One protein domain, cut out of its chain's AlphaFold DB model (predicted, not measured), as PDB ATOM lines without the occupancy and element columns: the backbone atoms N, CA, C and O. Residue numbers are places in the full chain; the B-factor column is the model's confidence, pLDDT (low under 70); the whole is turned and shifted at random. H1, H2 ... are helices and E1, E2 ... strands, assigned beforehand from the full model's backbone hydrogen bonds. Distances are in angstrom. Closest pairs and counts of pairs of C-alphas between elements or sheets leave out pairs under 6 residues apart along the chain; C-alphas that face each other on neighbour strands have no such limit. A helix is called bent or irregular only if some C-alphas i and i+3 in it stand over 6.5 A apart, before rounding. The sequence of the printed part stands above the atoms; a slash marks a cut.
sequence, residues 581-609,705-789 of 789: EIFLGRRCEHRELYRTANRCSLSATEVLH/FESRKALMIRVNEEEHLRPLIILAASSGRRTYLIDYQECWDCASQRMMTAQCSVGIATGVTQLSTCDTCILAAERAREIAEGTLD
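This is residues 581 to 609 and 705 to 789 of the 789 residues of an uncharacterized protein of Sistotremastrum suecicum HHB10207 ss-3 (UniProt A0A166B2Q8). A small parallel sheet of four strands is sandwiched between two helices, H2 over one face and H3 over the other; the long last helix, H4, lies off the sheet and reaches away from this body, with residues 781 to 786 sticking out. The short H1 sits beside edge strand E2, on the same face as H2. The printed part has 114 residues, with four named helices and four named strands in the order E1 H1 E2 H2 E3 H3 E4 H4; the sheet runs E1 E3 E4 E2 and the class is mixed, helices and strands. The whole is compact, with a radius of gyration of the C-alphas of 15.3 A, yet elongated, spanning 51 by 30 by 23 A.

Begin at the sheet's inner strands, E3 (residues 735 to 738) and E4 (758 to 762): they are parallel, with N 736 and O 758 2.8 A apart, within hydrogen-bond range. Beside E3 look for edge strand E1 (582 to 584), parallel to it, with N 583 and O 735 at 2.8 A. Beside E4 is the other edge strand, E2 (711 to 715), also parallel, with N 713 and O 759 at 2.8 A. H2 (718 to 729) is on one face, at a height over the sheet of 8.8 A; its closest C-alphas to E4 are Glu 718 and Thr 762, 7.3 A apart. H3 (744 to 754) is on the opposite face at a height of 9.4 A, slantwise to the strands at 44 degrees to E4 on the local plane; Ile 738 and Ala 747 are its closest C-alphas to E3, 6.5 A apart. These are three layers, helices on both faces of a sheet. E3, H3, E4 form a strand-helix-strand unit, two parallel neighbours joined through a helix; E2, H2, E3 form a split one, with E4 between its strands; both crossovers are right-handed. H1 (604 to 608) touches residues 720 to 724 of H2, the closest C-alphas being Ala 604 and His 720, 6.2 A apart. H4 (771 to 785) is close to H3 but not clearly touching, about perpendicular at 88 degrees; C-alphas 745 and 773 are closest, 6.8 A apart. Every O i to N i+4 pair is within hydrogen-bond range in H1, H3 and H4, and 6 of 8 are in H2.

Find C-alpha 582 at (152.436, 95.630, 153.609), where E1 begins. E2 and E4 are 12.8 A and 12.9 A long, H2 18.0 A and H3 14.7 A. H2 is only just irregular, with C-alphas 719 and 722 6.7 A apart. H4, 20.3 A long, ends at C-alpha 785, (165.907, 127.503, 134.314).

The C-alphas farthest apart are Glu 719 and Asp 789, at 53.1 A. Residues 610 to 704 are not printed, and C-alphas 609 and 705 across the cut are 13.3 A apart. The link from E1 to H1 is long, 19 residues. Mean pLDDT of the printed part is 70.7; residues 589 to 601, 706 to 709 and 763 to 789 are under 70.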
ATOM      1  N   GLU A 581     150.267  92.572 150.885       91.06
ATOM      2  CA  GLU A 581     151.697  92.837 151.080       91.06
ATOM      3  C   GLU A 581     151.871  94.271 151.601       91.06
ATOM      4  O   GLU A 581     151.580  95.249 150.900       91.06
ATOM      5  N   ILE A 582     152.328  94.383 152.850       91.00
ATOM      6  CA  ILE A 582     152.436  95.630 153.609       91.00
ATOM      7  C   ILE A 582     153.910  95.947 153.882       91.00
ATOM      8  O   ILE A 582     154.686  95.096 154.308       91.00
ATOM      9  N   PHE A 583     154.303  97.197 153.685       89.56
ATOM     10  CA  PHE A 583     155.627  97.713 154.014       89.56
ATOM     11  C   PHE A 583     155.479  98.826 155.046       89.56
ATOM     12  O   PHE A 583     154.588  99.663 154.917       89.56
ATOM     13  N   LEU A 584     156.335  98.844 156.071       86.75
ATOM     14  CA  LEU A 584     156.322  99.925 157.056       86.75
ATOM     15  C   LEU A 584     157.257 101.058 156.620       86.75
ATOM     16  O   LEU A 584     158.404 100.833 156.215       86.75
ATOM     17  N   GLY A 585     156.743 102.273 156.761       82.56
ATOM     18  CA  GLY A 585     157.470 103.524 156.708       82.56
ATOM     19  C   GLY A 585     158.605 103.580 157.716       82.56
ATOM     20  O   GLY A 585     158.727 102.757 158.628       82.56
ATOM     21  N   ARG A 586     159.481 104.564 157.552       81.50
ATOM     22  CA  ARG A 586     160.534 104.824 158.539       81.50
ATOM     23  C   ARG A 586     160.672 106.316 158.748       81.50
ATOM     24  O   ARG A 586     160.582 107.104 157.813       81.50
ATOM     25  N   ARG A 587     161.031 106.702 159.963       74.00
ATOM     26  CA  ARG A 587     161.446 108.071 160.298       74.00
ATOM     27  C   ARG A 587     162.428 108.638 159.261       74.00
ATOM     28  O   ARG A 587     163.303 107.922 158.753       74.00
ATOM     29  N   CYS A 588     162.291 109.921 158.940       72.25
ATOM     30  CA  CYS A 588     163.288 110.628 158.141       72.25
ATOM     31  C   CYS A 588     164.611 110.760 158.915       72.25
ATOM     32  O   CYS A 588     164.623 111.019 160.117       72.25
ATOM     33  N   GLU A 589     165.736 110.603 158.211       68.31
ATOM     34  CA  GLU A 589     167.087 110.757 158.781       68.31
ATOM     35  C   GLU A 589     167.443 112.233 159.030       68.31
ATOM     36  O   GLU A 589     168.233 112.558 159.914       68.31
ATOM     37  N   HIS A 590     166.805 113.134 158.283       63.78
ATOM     38  CA  HIS A 590     166.917 114.583 158.416       63.78
ATOM     39  C   HIS A 590     165.886 115.060 159.447       63.78
ATOM     40  O   HIS A 590     164.681 114.952 159.215       63.78
ATOM     41  N   ARG A 591     166.358 115.520 160.611       51.19
ATOM     42  CA  ARG A 591     165.517 115.897 161.757       51.19
ATOM     43  C   ARG A 591     165.319 117.408 161.871       51.19
ATOM     44  O   ARG A 591     166.181 118.179 161.476       51.19
ATOM     45  N   GLU A 592     164.232 117.741 162.572       46.06
ATOM     46  CA  GLU A 592     163.724 119.082 162.901       46.06
ATOM     47  C   GLU A 592     162.888 119.737 161.780       46.06
ATOM     48  O   GLU A 592     163.158 119.572 160.600       46.06
ATOM     49  N   LEU A 593     161.822 120.440 162.194       44.84
ATOM     50  CA  LEU A 593     160.867 121.198 161.359       44.84
ATOM     51  C   LEU A 593     159.888 120.400 160.464       44.84
ATOM     52  O   LEU A 593     159.759 120.618 159.263       44.84
ATOM     53  N   TYR A 594     159.038 119.586 161.098       44.88
ATOM     54  CA  TYR A 594     157.763 119.163 160.502       44.88
ATOM     55  C   TYR A 594     156.795 120.348 160.350       44.88
ATOM     56  O   TYR A 594     156.117 120.702 161.320       44.88
ATOM     57  N   ARG A 595     156.679 120.936 159.149       39.81
ATOM     58  CA  ARG A 595     155.466 121.649 158.692       39.81
ATOM     59  C   ARG A 595     155.456 121.921 157.184       39.81
ATOM     60  O   ARG A 595     156.466 122.292 156.605       39.81
ATOM     61  N   THR A 596     154.250 121.827 156.620       47.06
ATOM     62  CA  THR A 596     153.808 122.321 155.299       47.06
ATOM     63  C   THR A 596     154.493 121.769 154.049       47.06
ATOM     64  O   THR A 596     155.568 122.211 153.661       47.06
ATOM     65  N   ALA A 597     153.766 120.917 153.320       41.88
ATOM     66  CA  ALA A 597     153.905 120.774 151.872       41.88
ATOM     67  C   ALA A 597     152.616 120.265 151.212       41.88
ATOM     68  O   ALA A 597     151.877 119.467 151.792       41.88
ATOM     69  N   ASN A 598     152.384 120.694 149.969       41.03
ATOM     70  CA  ASN A 598     151.157 120.421 149.226       41.03
ATOM     71  C   ASN A 598     151.347 119.242 148.258       41.03
ATOM     72  O   ASN A 598     152.056 119.354 147.257       41.03
ATOM     73  N   ARG A 599     150.665 118.126 148.525       50.28
ATOM     74  CA  ARG A 599     150.427 117.033 147.568       50.28
ATOM     75  C   ARG A 599     148.964 116.598 147.685       50.28
ATOM     76  O   ARG A 599     148.438 116.494 148.795       50.28
ATOM     77  N   CYS A 600     148.308 116.353 146.551       54.09
ATOM     78  CA  CYS A 600     146.923 115.879 146.521       54.09
ATOM     79  C   CYS A 600     146.816 114.521 147.230       54.09
ATOM     80  O   CYS A 600     147.622 113.623 146.985       54.09
ATOM     81  N   SER A 601     145.839 114.391 148.125       65.25
ATOM     82  CA  SER A 601     145.683 113.230 149.000       65.25
ATOM     83  C   SER A 601     144.212 112.950 149.270       65.25
ATOM     84  O   SER A 601     143.487 113.824 149.754       65.25
ATOM     85  N   LEU A 602     143.775 111.731 148.972       70.56
ATOM     86  CA  LEU A 602     142.394 111.321 149.215       70.56
ATOM     87  C   LEU A 602     142.212 110.925 150.680       70.56
ATOM     88  O   LEU A 602     143.149 110.455 151.328       70.56
ATOM     89  N   SER A 603     141.010 111.113 151.205       75.94
ATOM     90  CA  SER A 603     140.574 110.458 152.436       75.94
ATOM     91  C   SER A 603     140.290 108.974 152.184       75.94
ATOM     92  O   SER A 603     139.973 108.558 151.067       75.94
ATOM     93  N   ALA A 604     140.385 108.165 153.235       80.19
ATOM     94  CA  ALA A 604     140.012 106.757 153.182       80.19
ATOM     95  C   ALA A 604     138.560 106.558 152.720       80.19
ATOM     96  O   ALA A 604     138.295 105.761 151.821       80.19
ATOM     97  N   THR A 605     137.643 107.349 153.275       77.44
ATOM     98  CA  THR A 605     136.205 107.335 152.993       77.44
ATOM     99  C   THR A 605     135.903 107.590 151.511       77.44
ATOM    100  O   THR A 605     135.132 106.846 150.906       77.44
ATOM    101  N   GLU A 606     136.571 108.564 150.874       73.31
ATOM    102  CA  GLU A 606     136.444 108.823 149.427       73.31
ATOM    103  C   GLU A 606     136.875 107.624 148.569       73.31
ATOM    104  O   GLU A 606     136.266 107.370 147.529       73.31
ATOM    105  N   VAL A 607     137.913 106.884 148.972       79.38
ATOM    106  CA  VAL A 607     138.399 105.697 148.244       79.38
ATOM    107  C   VAL A 607     137.452 104.513 148.449       79.38
ATOM    108  O   VAL A 607     137.030 103.877 147.484       79.38
ATOM    109  N   LEU A 608     137.055 104.243 149.692       81.06
ATOM    110  CA  LEU A 608     136.179 103.125 150.048       81.06
ATOM    111  C   LEU A 608     134.769 103.285 149.446       81.06
ATOM    112  O   LEU A 608     134.182 102.321 148.951       81.06
ATOM    113  N   HIS A 609     134.245 104.512 149.364       77.69
ATOM    114  CA  HIS A 609     132.968 104.788 148.700       77.69
ATOM    115  C   HIS A 609     132.993 104.681 147.164       77.69
ATOM    116  O   HIS A 609     131.921 104.711 146.550       77.69
ATOM    117  N   PHE A 705     143.359 104.355 142.125       72.38
ATOM    118  CA  PHE A 705     144.299 103.252 141.870       72.38
ATOM    119  C   PHE A 705     144.677 103.129 140.380       72.38
ATOM    120  O   PHE A 705     144.907 102.016 139.887       72.38
ATOM    121  N   GLU A 706     144.720 104.247 139.645       69.94
ATOM    122  CA  GLU A 706     145.142 104.297 138.238       69.94
ATOM    123  C   GLU A 706     146.468 103.542 138.021       69.94
ATOM    124  O   GLU A 706     147.454 103.800 138.709       69.94
ATOM    125  N   SER A 707     146.490 102.650 137.020       60.47
ATOM    126  CA  SER A 707     147.521 101.614 136.766       60.47
ATOM    127  C   SER A 707     149.004 101.974 136.988       60.47
ATOM    128  O   SER A 707     149.804 101.083 137.257       60.47
ATOM    129  N   ARG A 708     149.399 103.249 136.864       61.78
ATOM    130  CA  ARG A 708     150.807 103.699 136.846       61.78
ATOM    131  C   ARG A 708     151.186 104.699 137.941       61.78
ATOM    132  O   ARG A 708     152.358 105.071 138.027       61.78
ATOM    133  N   LYS A 709     150.226 105.165 138.741       66.31
ATOM    134  CA  LYS A 709     150.437 106.222 139.742       66.31
ATOM    135  C   LYS A 709     150.540 105.625 141.136       66.31
ATOM    136  O   LYS A 709     149.884 104.633 141.442       66.31
ATOM    137  N   ALA A 710     151.324 106.269 141.994       70.06
ATOM    138  CA  ALA A 710     151.186 106.052 143.424       70.06
ATOM    139  C   ALA A 710     150.141 106.990 144.015       70.06
ATOM    140  O   ALA A 710     150.150 108.194 143.747       70.06
ATOM    141  N   LEU A 711     149.283 106.418 144.850       77.25
ATOM    142  CA  LEU A 711     148.310 107.133 145.654       77.25
ATOM    143  C   LEU A 711     148.835 107.301 147.076       77.25
ATOM    144  O   LEU A 711     149.466 106.394 147.613       77.25
ATOM    145  N   MET A 712     148.498 108.425 147.700       81.75
ATOM    146  CA  MET A 712     148.626 108.617 149.140       81.75
ATOM    147  C   MET A 712     147.233 108.844 149.738       81.75
ATOM    148  O   MET A 712     146.522 109.765 149.325       81.75
ATOM    149  N   ILE A 713     146.851 108.004 150.699       81.94
ATOM    150  CA  ILE A 713     145.551 108.006 151.374       81.94
ATOM    151  C   ILE A 713     145.734 108.453 152.824       81.94
ATOM    152  O   ILE A 713     146.641 107.987 153.515       81.94
ATOM    153  N   ARG A 714     144.856 109.338 153.296       80.19
ATOM    154  CA  ARG A 714     144.763 109.751 154.700       80.19
ATOM    155  C   ARG A 714     143.714 108.915 155.424       80.19
ATOM    156  O   ARG A 714     142.551 108.900 155.020       80.19
ATOM    157  N   VAL A 715     144.130 108.258 156.500       81.19
ATOM    158  CA  VAL A 715     143.274 107.502 157.417       81.19
ATOM    159  C   VAL A 715     143.179 108.290 158.721       81.19
ATOM    160  O   VAL A 715     144.142 108.363 159.489       81.19
ATOM    161  N   ASN A 716     142.019 108.919 158.926       73.94
ATOM    162  CA  ASN A 716     141.708 109.687 160.132       73.94
ATOM    163  C   ASN A 716     141.165 108.784 161.253       73.94
ATOM    164  O   ASN A 716     141.503 109.005 162.412       73.94
ATOM    165  N   GLU A 717     140.372 107.766 160.902       75.75
ATOM    166  CA  GLU A 717     139.829 106.765 161.826       75.75
ATOM    167  C   GLU A 717     140.466 105.394 161.564       75.75
ATOM    168  O   GLU A 717     140.581 104.969 160.414       75.75
ATOM    169  N   GLU A 718     140.893 104.692 162.618       74.44
ATOM    170  CA  GLU A 718     141.643 103.431 162.492       74.44
ATOM    171  C   GLU A 718     140.835 102.311 161.813       74.44
ATOM    172  O   GLU A 718     141.394 101.516 161.056       74.44
ATOM    173  N   GLU A 719     139.513 102.314 161.994       77.19
ATOM    174  CA  GLU A 719     138.556 101.433 161.312       77.19
ATOM    175  C   GLU A 719     138.737 101.379 159.790       77.19
ATOM    176  O   GLU A 719     138.585 100.324 159.176       77.19
ATOM    177  N   HIS A 720     139.134 102.489 159.168       84.06
ATOM    178  CA  HIS A 720     139.310 102.572 157.725       84.06
ATOM    179  C   HIS A 720     140.638 101.967 157.219       84.06
ATOM    180  O   HIS A 720     140.798 101.768 156.011       84.06
ATOM    181  N   LEU A 721     141.591 101.634 158.102       87.69
ATOM    182  CA  LEU A 721     142.908 101.099 157.728       87.69
ATOM    183  C   LEU A 721     142.828  99.693 157.117       87.69
ATOM    184  O   LEU A 721     143.316  99.461 156.007       87.69
ATOM    185  N   ARG A 722     142.234  98.745 157.849       90.06
ATOM    186  CA  ARG A 722     142.192  97.323 157.465       90.06
ATOM    187  C   ARG A 722     141.389  97.094 156.169       90.06
ATOM    188  O   ARG A 722     141.913  96.423 155.277       90.06
ATOM    189  N   PRO A 723     140.217  97.726 155.954       90.44
ATOM    190  CA  PRO A 723     139.502  97.629 154.682       90.44
ATOM    191  C   PRO A 723     140.263  98.197 153.478       90.44
ATOM    192  O   PRO A 723     140.185  97.625 152.392       90.44
ATOM    193  N   LEU A 724     141.031  99.285 153.640       89.69
ATOM    194  CA  LEU A 724     141.870  99.816 152.556       89.69
ATOM    195  C   LEU A 724     142.977  98.839 152.147       89.69
ATOM    196  O   LEU A 724     143.271  98.723 150.959       89.69
ATOM    197  N   ILE A 725     143.574  98.132 153.110       92.56
ATOM    198  CA  ILE A 725     144.591  97.102 152.857       92.56
ATOM    199  C   ILE A 725     143.980  95.922 152.087       92.56
ATOM    200  O   ILE A 725     144.541  95.494 151.078       92.56
ATOM    201  N   ILE A 726     142.803  95.443 152.506       93.00
ATOM    202  CA  ILE A 726     142.057  94.369 151.824       93.00
ATOM    203  C   ILE A 726     141.687  94.799 150.390       93.00
ATOM    204  O   ILE A 726     141.892  94.039 149.442       93.00
ATOM    205  N   LEU A 727     141.231  96.043 150.203       90.69
ATOM    206  CA  LEU A 727     140.896  96.621 148.895       90.69
ATOM    207  C   LEU A 727     142.118  96.823 147.977       90.69
ATOM    208  O   LEU A 727     142.024  96.686 146.753       90.69
ATOM    209  N   ALA A 728     143.272  97.164 148.552       90.00
ATOM    210  CA  ALA A 728     144.537  97.245 147.830       90.00
ATOM    211  C   ALA A 728     144.983  95.846 147.366       90.00
ATOM    212  O   ALA A 728     145.330  95.678 146.196       90.00
ATOM    213  N   ALA A 729     144.879  94.833 148.232       91.19
ATOM    214  CA  ALA A 729     145.214  93.444 147.919       91.19
ATOM    215  C   ALA A 729     144.306  92.845 146.827       91.19
ATOM    216  O   ALA A 729     144.817  92.287 145.853       91.19
ATOM    217  N   SER A 730     142.982  93.058 146.893       89.31
ATOM    218  CA  SER A 730     142.049  92.669 145.816       89.31
ATOM    219  C   SER A 730     142.256  93.452 144.510       89.31
ATOM    220  O   SER A 730     141.768  93.066 143.445       89.31
ATOM    221  N   SER A 731     143.033  94.538 144.571       86.50
ATOM    222  CA  SER A 731     143.499  95.313 143.420       86.50
ATOM    223  C   SER A 731     144.915  94.962 142.950       86.50
ATOM    224  O   SER A 731     145.439  95.659 142.082       86.50
ATOM    225  N   GLY A 732     145.554  93.930 143.512       87.44
ATOM    226  CA  GLY A 732     146.933  93.553 143.185       87.44
ATOM    227  C   GLY A 732     147.976  94.604 143.583       87.44
ATOM    228  O   GLY A 732     149.048  94.662 142.975       87.44
ATOM    229  N   ARG A 733     147.666  95.470 144.558       87.44
ATOM    230  CA  ARG A 733     148.516  96.585 145.001       87.44
ATOM    231  C   ARG A 733     149.253  96.275 146.300       87.44
ATOM    232  O   ARG A 733     148.666  95.818 147.275       87.44
ATOM    233  N   ARG A 734     150.529  96.660 146.332       89.31
ATOM    234  CA  ARG A 734     151.362  96.721 147.543       89.31
ATOM    235  C   ARG A 734     151.102  97.999 148.329       89.31
ATOM    236  O   ARG A 734     151.076  99.089 147.744       89.31
ATOM    237  N   THR A 735     150.988  97.850 149.645       91.06
ATOM    238  CA  THR A 735     150.663  98.932 150.580       91.06
ATOM    239  C   THR A 735     151.894  99.378 151.369       91.06
ATOM    240  O   THR A 735     152.679  98.552 151.823       91.06
ATOM    241  N   TYR A 736     152.044 100.686 151.570       90.56
ATOM    242  CA  TYR A 736     153.090 101.313 152.375       90.56
ATOM    243  C   TYR A 736     152.452 102.112 153.515       90.56
ATOM    244  O   TYR A 736     151.783 103.113 153.263       90.56
ATOM    245  N   LEU A 737     152.625 101.679 154.761       90.19
ATOM    246  CA  LEU A 737     152.117 102.384 155.941       90.19
ATOM    247  C   LEU A 737     153.107 103.481 156.333       90.19
ATOM    248  O   LEU A 737     154.194 103.183 156.810       90.19
ATOM    249  N   ILE A 738     152.758 104.741 156.102       86.19
ATOM    250  CA  ILE A 738     153.662 105.885 156.257       86.19
ATOM    251  C   ILE A 738     153.865 106.182 157.751       86.19
ATOM    252  O   ILE A 738     152.893 106.378 158.481       86.19
ATOM    253  N   ASP A 739     155.121 106.240 158.208       80.44
ATOM    254  CA  ASP A 739     155.458 106.634 159.586       80.44
ATOM    255  C   ASP A 739     155.103 108.121 159.786       80.44
ATOM    256  O   ASP A 739     155.367 108.957 158.922       80.44
ATOM    257  N   TYR A 740     154.519 108.492 160.927       74.31
ATOM    258  CA  TYR A 740     154.146 109.884 161.219       74.31
ATOM    259  C   TYR A 740     155.344 110.860 161.253       74.31
ATOM    260  O   TYR A 740     155.156 112.074 161.196       74.31
ATOM    261  N   GLN A 741     156.572 110.341 161.360       72.38
ATOM    262  CA  GLN A 741     157.842 111.071 161.264       72.38
ATOM    263  C   GLN A 741     158.468 111.015 159.856       72.38
ATOM    264  O   GLN A 741     159.641 111.357 159.682       72.38
ATOM    265  N   GLU A 742     157.729 110.547 158.851       76.75
ATOM    266  CA  GLU A 742     158.174 110.437 157.465       76.75
ATOM    267  C   GLU A 742     157.535 111.518 156.584       76.75
ATOM    268  O   GLU A 742     156.315 111.680 156.520       76.75
ATOM    269  N   CYS A 743     158.368 112.284 155.878       74.25
ATOM    270  CA  CYS A 743     157.890 113.274 154.919       74.25
ATOM    271  C   CYS A 743     157.448 112.593 153.612       74.25
ATOM    272  O   CYS A 743     157.938 111.525 153.238       74.25
ATOM    273  N   TRP A 744     156.538 113.228 152.877       76.12
ATOM    274  CA  TRP A 744     155.878 112.615 151.720       76.12
ATOM    275  C   TRP A 744     156.810 112.355 150.539       76.12
ATOM    276  O   TRP A 744     156.551 111.447 149.748       76.12
ATOM    277  N   ASP A 745     157.901 113.109 150.423       72.56
ATOM    278  CA  ASP A 745     158.931 112.871 149.412       72.56
ATOM    279  C   ASP A 745     159.785 111.644 149.769       72.56
ATOM    280  O   ASP A 745     160.002 110.793 148.908       72.56
ATOM    281  N   CYS A 746     160.181 111.485 151.041       76.25
ATOM    282  CA  CYS A 746     160.873 110.283 151.517       76.25
ATOM    283  C   CYS A 746     159.980 109.039 151.422       76.25
ATOM    284  O   CYS A 746     160.426 108.031 150.876       76.25
ATOM    285  N   ALA A 747     158.714 109.132 151.846       80.12
ATOM    286  CA  ALA A 747     157.734 108.060 151.679       80.12
ATOM    287  C   ALA A 747     157.568 107.698 150.195       80.12
ATOM    288  O   ALA A 747     157.682 106.535 149.831       80.12
ATOM    289  N   SER A 748     157.407 108.687 149.305       78.25
ATOM    290  CA  SER A 748     157.331 108.451 147.852       78.25
ATOM    291  C   SER A 748     158.574 107.746 147.305       78.25
ATOM    292  O   SER A 748     158.459 106.818 146.506       78.25
ATOM    293  N   GLN A 749     159.768 108.174 147.725       75.69
ATOM    294  CA  GLN A 749     161.028 107.571 147.303       75.69
ATOM    295  C   GLN A 749     161.144 106.123 147.785       75.69
ATOM    296  O   GLN A 749     161.498 105.242 147.004       75.69
ATOM    297  N   ARG A 750     160.794 105.851 149.044       81.94
ATOM    298  CA  ARG A 750     160.834 104.497 149.598       81.94
ATOM    299  C   ARG A 750     159.716 103.608 149.066       81.94
ATOM    300  O   ARG A 750     159.962 102.424 148.893       81.94
ATOM    301  N   MET A 751     158.553 104.151 148.707       83.31
ATOM    302  CA  MET A 751     157.523 103.433 147.951       83.31
ATOM    303  C   MET A 751     158.019 103.043 146.553       83.31
ATOM    304  O   MET A 751     157.765 101.922 146.125       83.31
ATOM    305  N   MET A 752     158.782 103.902 145.860       79.31
ATOM    306  CA  MET A 752     159.464 103.509 144.615       79.31
ATOM    307  C   MET A 752     160.438 102.346 144.855       79.31
ATOM    308  O   MET A 752     160.408 101.366 144.115       79.31
ATOM    309  N   THR A 753     161.259 102.409 145.911       80.94
ATOM    310  CA  THR A 753     162.232 101.351 146.253       80.94
ATOM    311  C   THR A 753     161.575 100.032 146.682       80.94
ATOM    312  O   THR A 753     161.976  98.974 146.211       80.94
ATOM    313  N   ALA A 754     160.560 100.083 147.547       81.12
ATOM    314  CA  ALA A 754     159.808  98.929 148.049       81.12
ATOM    315  C   ALA A 754     158.760  98.401 147.051       81.12
ATOM    316  O   ALA A 754     158.076  97.417 147.318       81.12
ATOM    317  N   GLN A 755     158.629  99.060 145.896       84.31
ATOM    318  CA  GLN A 755     157.623  98.777 144.880       84.31
ATOM    319  C   GLN A 755     156.182  98.798 145.426       84.31
ATOM    320  O   GLN A 755     155.381  97.912 145.137       84.31
ATOM    321  N   CYS A 756     155.821  99.854 146.156       85.69
ATOM    322  CA  CYS A 756     154.452 100.116 146.604       85.69
ATOM    323  C   CYS A 756     153.764 101.177 145.733       85.69
ATOM    324  O   CYS A 756     154.384 102.168 145.346       85.69
ATOM    325  N   SER A 757     152.466 101.004 145.473       80.56
ATOM    326  CA  SER A 757     151.641 101.987 144.747       80.56
ATOM    327  C   SER A 757     150.547 102.625 145.608       80.56
ATOM    328  O   SER A 757     149.939 103.599 145.181       80.56
ATOM    329  N   VAL A 758     150.285 102.105 146.810       87.69
ATOM    330  CA  VAL A 758     149.332 102.693 147.761       87.69
ATOM    331  C   VAL A 758     150.077 103.037 149.044       87.69
ATOM    332  O   VAL A 758     150.574 102.149 149.725       87.69
ATOM    333  N   GLY A 759     150.185 104.323 149.357       88.44
ATOM    334  CA  GLY A 759     150.679 104.827 150.634       88.44
ATOM    335  C   GLY A 759     149.501 105.168 151.538       88.44
ATOM    336  O   GLY A 759     148.565 105.830 151.094       88.44
ATOM    337  N   ILE A 760     149.528 104.728 152.793       89.38
ATOM    338  CA  ILE A 760     148.481 104.990 153.782       89.38
ATOM    339  C   ILE A 760     149.115 105.698 154.977       89.38
ATOM    340  O   ILE A 760     149.990 105.140 155.632       89.38
ATOM    341  N   ALA A 761     148.677 106.923 155.263       85.69
ATOM    342  CA  ALA A 761     149.087 107.683 156.441       85.69
ATOM    343  C   ALA A 761     147.992 107.616 157.512       85.69
ATOM    344  O   ALA A 761     146.894 108.132 157.302       85.69
ATOM    345  N   THR A 762     148.298 107.009 158.660       78.62
ATOM    346  CA  THR A 762     147.409 106.931 159.829       78.62
ATOM    347  C   THR A 762     147.707 108.064 160.811       78.62
ATOM    348  O   THR A 762     148.864 108.358 161.106       78.62
ATOM    349  N   GLY A 763     146.674 108.754 161.304       61.81
ATOM    350  CA  GLY A 763     146.806 109.782 162.352       61.81
ATOM    351  C   GLY A 763     147.564 111.068 161.963       61.81
ATOM    352  O   GLY A 763     147.718 111.970 162.788       61.81
ATOM    353  N   VAL A 764     148.026 111.196 160.714       57.75
ATOM    354  CA  VAL A 764     148.748 112.381 160.223       57.75
ATOM    355  C   VAL A 764     147.757 113.454 159.767       57.75
ATOM    356  O   VAL A 764     147.307 113.471 158.622       57.75
ATOM    357  N   THR A 765     147.453 114.401 160.654       48.72
ATOM    358  CA  THR A 765     146.548 115.527 160.359       48.72
ATOM    359  C   THR A 765     147.162 116.606 159.453       48.72
ATOM    360  O   THR A 765     146.423 117.413 158.890       48.72
ATOM    361  N   GLN A 766     148.494 116.646 159.286       46.75
ATOM    362  CA  GLN A 766     149.205 117.639 158.460       46.75
ATOM    363  C   GLN A 766     150.410 117.038 157.716       46.75
ATOM    364  O   GLN A 766     151.201 116.299 158.294       46.75
ATOM    365  N   LEU A 767     150.565 117.389 156.434       53.62
ATOM    366  CA  LEU A 767     151.532 116.789 155.500       53.62
ATOM    367  C   LEU A 767     152.786 117.676 155.316       53.62
ATOM    368  O   LEU A 767     152.710 118.898 155.473       53.62
ATOM    369  N   SER A 768     153.942 117.089 154.968       55.22
ATOM    370  CA  SER A 768     155.199 117.842 154.758       55.22
ATOM    371  C   SER A 768     156.200 117.174 153.799       55.22
ATOM    372  O   SER A 768     156.157 115.964 153.571       55.22
ATOM    373  N   THR A 769     157.124 117.978 153.263       49.12
ATOM    374  CA  THR A 769     158.337 117.591 152.512       49.12
ATOM    375  C   THR A 769     159.547 118.176 153.236       49.12
ATOM    376  O   THR A 769     159.439 119.274 153.771       49.12
ATOM    377  N   CYS A 770     160.681 117.475 153.283       50.53
ATOM    378  CA  CYS A 770     161.846 117.933 154.050       50.53
ATOM    379  C   CYS A 770     162.727 118.918 153.264       50.53
ATOM    380  O   CYS A 770     162.732 118.901 152.032       50.53
ATOM    381  N   ASP A 771     163.525 119.718 153.979       47.56
ATOM    382  CA  ASP A 771     164.417 120.731 153.397       47.56
ATOM    383  C   ASP A 771     165.346 120.166 152.315       47.56
ATOM    384  O   ASP A 771     165.558 120.811 151.297       47.56
ATOM    385  N   THR A 772     165.839 118.931 152.453       46.72
ATOM    386  CA  THR A 772     166.661 118.284 151.416       46.72
ATOM    387  C   THR A 772     165.903 118.100 150.098       46.72
ATOM    388  O   THR A 772     166.489 118.237 149.026       46.72
ATOM    389  N   CYS A 773     164.601 117.811 150.148       48.81
ATOM    390  CA  CYS A 773     163.759 117.682 148.958       48.81
ATOM    391  C   CYS A 773     163.301 119.045 148.418       48.81
ATOM    392  O   CYS A 773     163.129 119.184 147.208       48.81
ATOM    393  N   ILE A 774     163.180 120.061 149.280       54.38
ATOM    394  CA  ILE A 774     162.998 121.462 148.871       54.38
ATOM    395  C   ILE A 774     164.246 121.936 148.114       54.38
ATOM    396  O   ILE A 774     164.130 122.285 146.946       54.38
ATOM    397  N   LEU A 775     165.437 121.806 148.703       51.06
ATOM    398  CA  LEU A 775     166.730 122.138 148.092       51.06
ATOM    399  C   LEU A 775     167.004 121.333 146.811       51.06
ATOM    400  O   LEU A 775     167.557 121.864 145.853       51.06
ATOM    401  N   ALA A 776     166.608 120.057 146.754       50.78
ATOM    402  CA  ALA A 776     166.713 119.261 145.530       50.78
ATOM    403  C   ALA A 776     165.751 119.752 144.434       50.78
ATOM    404  O   ALA A 776     166.127 119.762 143.265       50.78
ATOM    405  N   ALA A 777     164.536 120.183 144.791       52.44
ATOM    406  CA  ALA A 777     163.581 120.766 143.852       52.44
ATOM    407  C   ALA A 777     163.997 122.177 143.396       52.44
ATOM    408  O   ALA A 777     163.838 122.500 142.223       52.44
ATOM    409  N   GLU A 778     164.562 122.992 144.288       59.78
ATOM    410  CA  GLU A 778     165.144 124.301 143.977       59.78
ATOM    411  C   GLU A 778     166.335 124.147 143.035       59.78
ATOM    412  O   GLU A 778     166.318 124.720 141.951       59.78
ATOM    413  N   ARG A 779     167.290 123.269 143.356       48.59
ATOM    414  CA  ARG A 779     168.439 122.982 142.491       48.59
ATOM    415  C   ARG A 779     168.031 122.381 141.145       48.59
ATOM    416  O   ARG A 779     168.596 122.738 140.117       48.59
ATOM    417  N   ALA A 780     167.045 121.480 141.111       50.75
ATOM    418  CA  ALA A 780     166.515 120.950 139.853       50.75
ATOM    419  C   ALA A 780     165.834 122.042 139.010       50.75
ATOM    420  O   ALA A 780     165.933 122.019 137.783       50.75
ATOM    421  N   ARG A 781     165.180 123.012 139.660       51.97
ATOM    422  CA  ARG A 781     164.594 124.186 139.011       51.97
ATOM    423  C   ARG A 781     165.670 125.139 138.488       51.97
ATOM    424  O   ARG A 781     165.565 125.545 137.344       51.97
ATOM    425  N   GLU A 782     166.722 125.418 139.249       56.38
ATOM    426  CA  GLU A 782     167.871 126.226 138.806       56.38
ATOM    427  C   GLU A 782     168.602 125.590 137.607       56.38
ATOM    428  O   GLU A 782     168.971 126.284 136.659       56.38
ATOM    429  N   ILE A 783     168.744 124.257 137.590       47.97
ATOM    430  CA  ILE A 783     169.270 123.508 136.433       47.97
ATOM    431  C   ILE A 783     168.334 123.644 135.218       47.97
ATOM    432  O   ILE A 783     168.806 123.842 134.102       47.97
ATOM    433  N   ALA A 784     167.015 123.543 135.415       43.03
ATOM    434  CA  ALA A 784     166.030 123.629 134.334       43.03
ATOM    435  C   ALA A 784     165.819 125.060 133.798       43.03
ATOM    436  O   ALA A 784     165.529 125.236 132.616       43.03
ATOM    437  N   GLU A 785     165.967 126.074 134.653       68.12
ATOM    438  CA  GLU A 785     165.907 127.503 134.314       68.12
ATOM    439  C   GLU A 785     167.248 128.026 133.755       68.12
ATOM    440  O   GLU A 785     167.293 129.140 133.234       68.12
ATOM    441  N   GLY A 786     168.325 127.229 133.816       47.28
ATOM    442  CA  GLY A 786     169.648 127.588 133.298       47.28
ATOM    443  C   GLY A 786     170.359 128.670 134.117       47.28
ATOM    444  O   GLY A 786     171.127 129.447 133.559       47.28
ATOM    445  N   THR A 787     170.070 128.753 135.419       50.66
ATOM    446  CA  THR A 787     170.579 129.788 136.340       50.66
ATOM    447  C   THR A 787     171.727 129.314 137.239       50.66
ATOM    448  O   THR A 787     172.259 130.106 138.015       50.66
ATOM    449  N   LEU A 788     172.134 128.048 137.110       46.12
ATOM    450  CA  LEU A 788     173.367 127.491 137.675       46.12
ATOM    451  C   LEU A 788     174.502 127.536 136.635       46.12
ATOM    452  O   LEU A 788     174.506 126.720 135.712       46.12
ATOM    453  N   ASP A 789     175.447 128.462 136.831       47.81
ATOM    454  CA  ASP A 789     176.796 128.449 136.225       47.81
ATOM    455  C   ASP A 789     177.701 127.375 136.879       47.81
ATOM    456  O   ASP A 789     177.648 127.225 138.126       47.81
TER     457      ASP A 789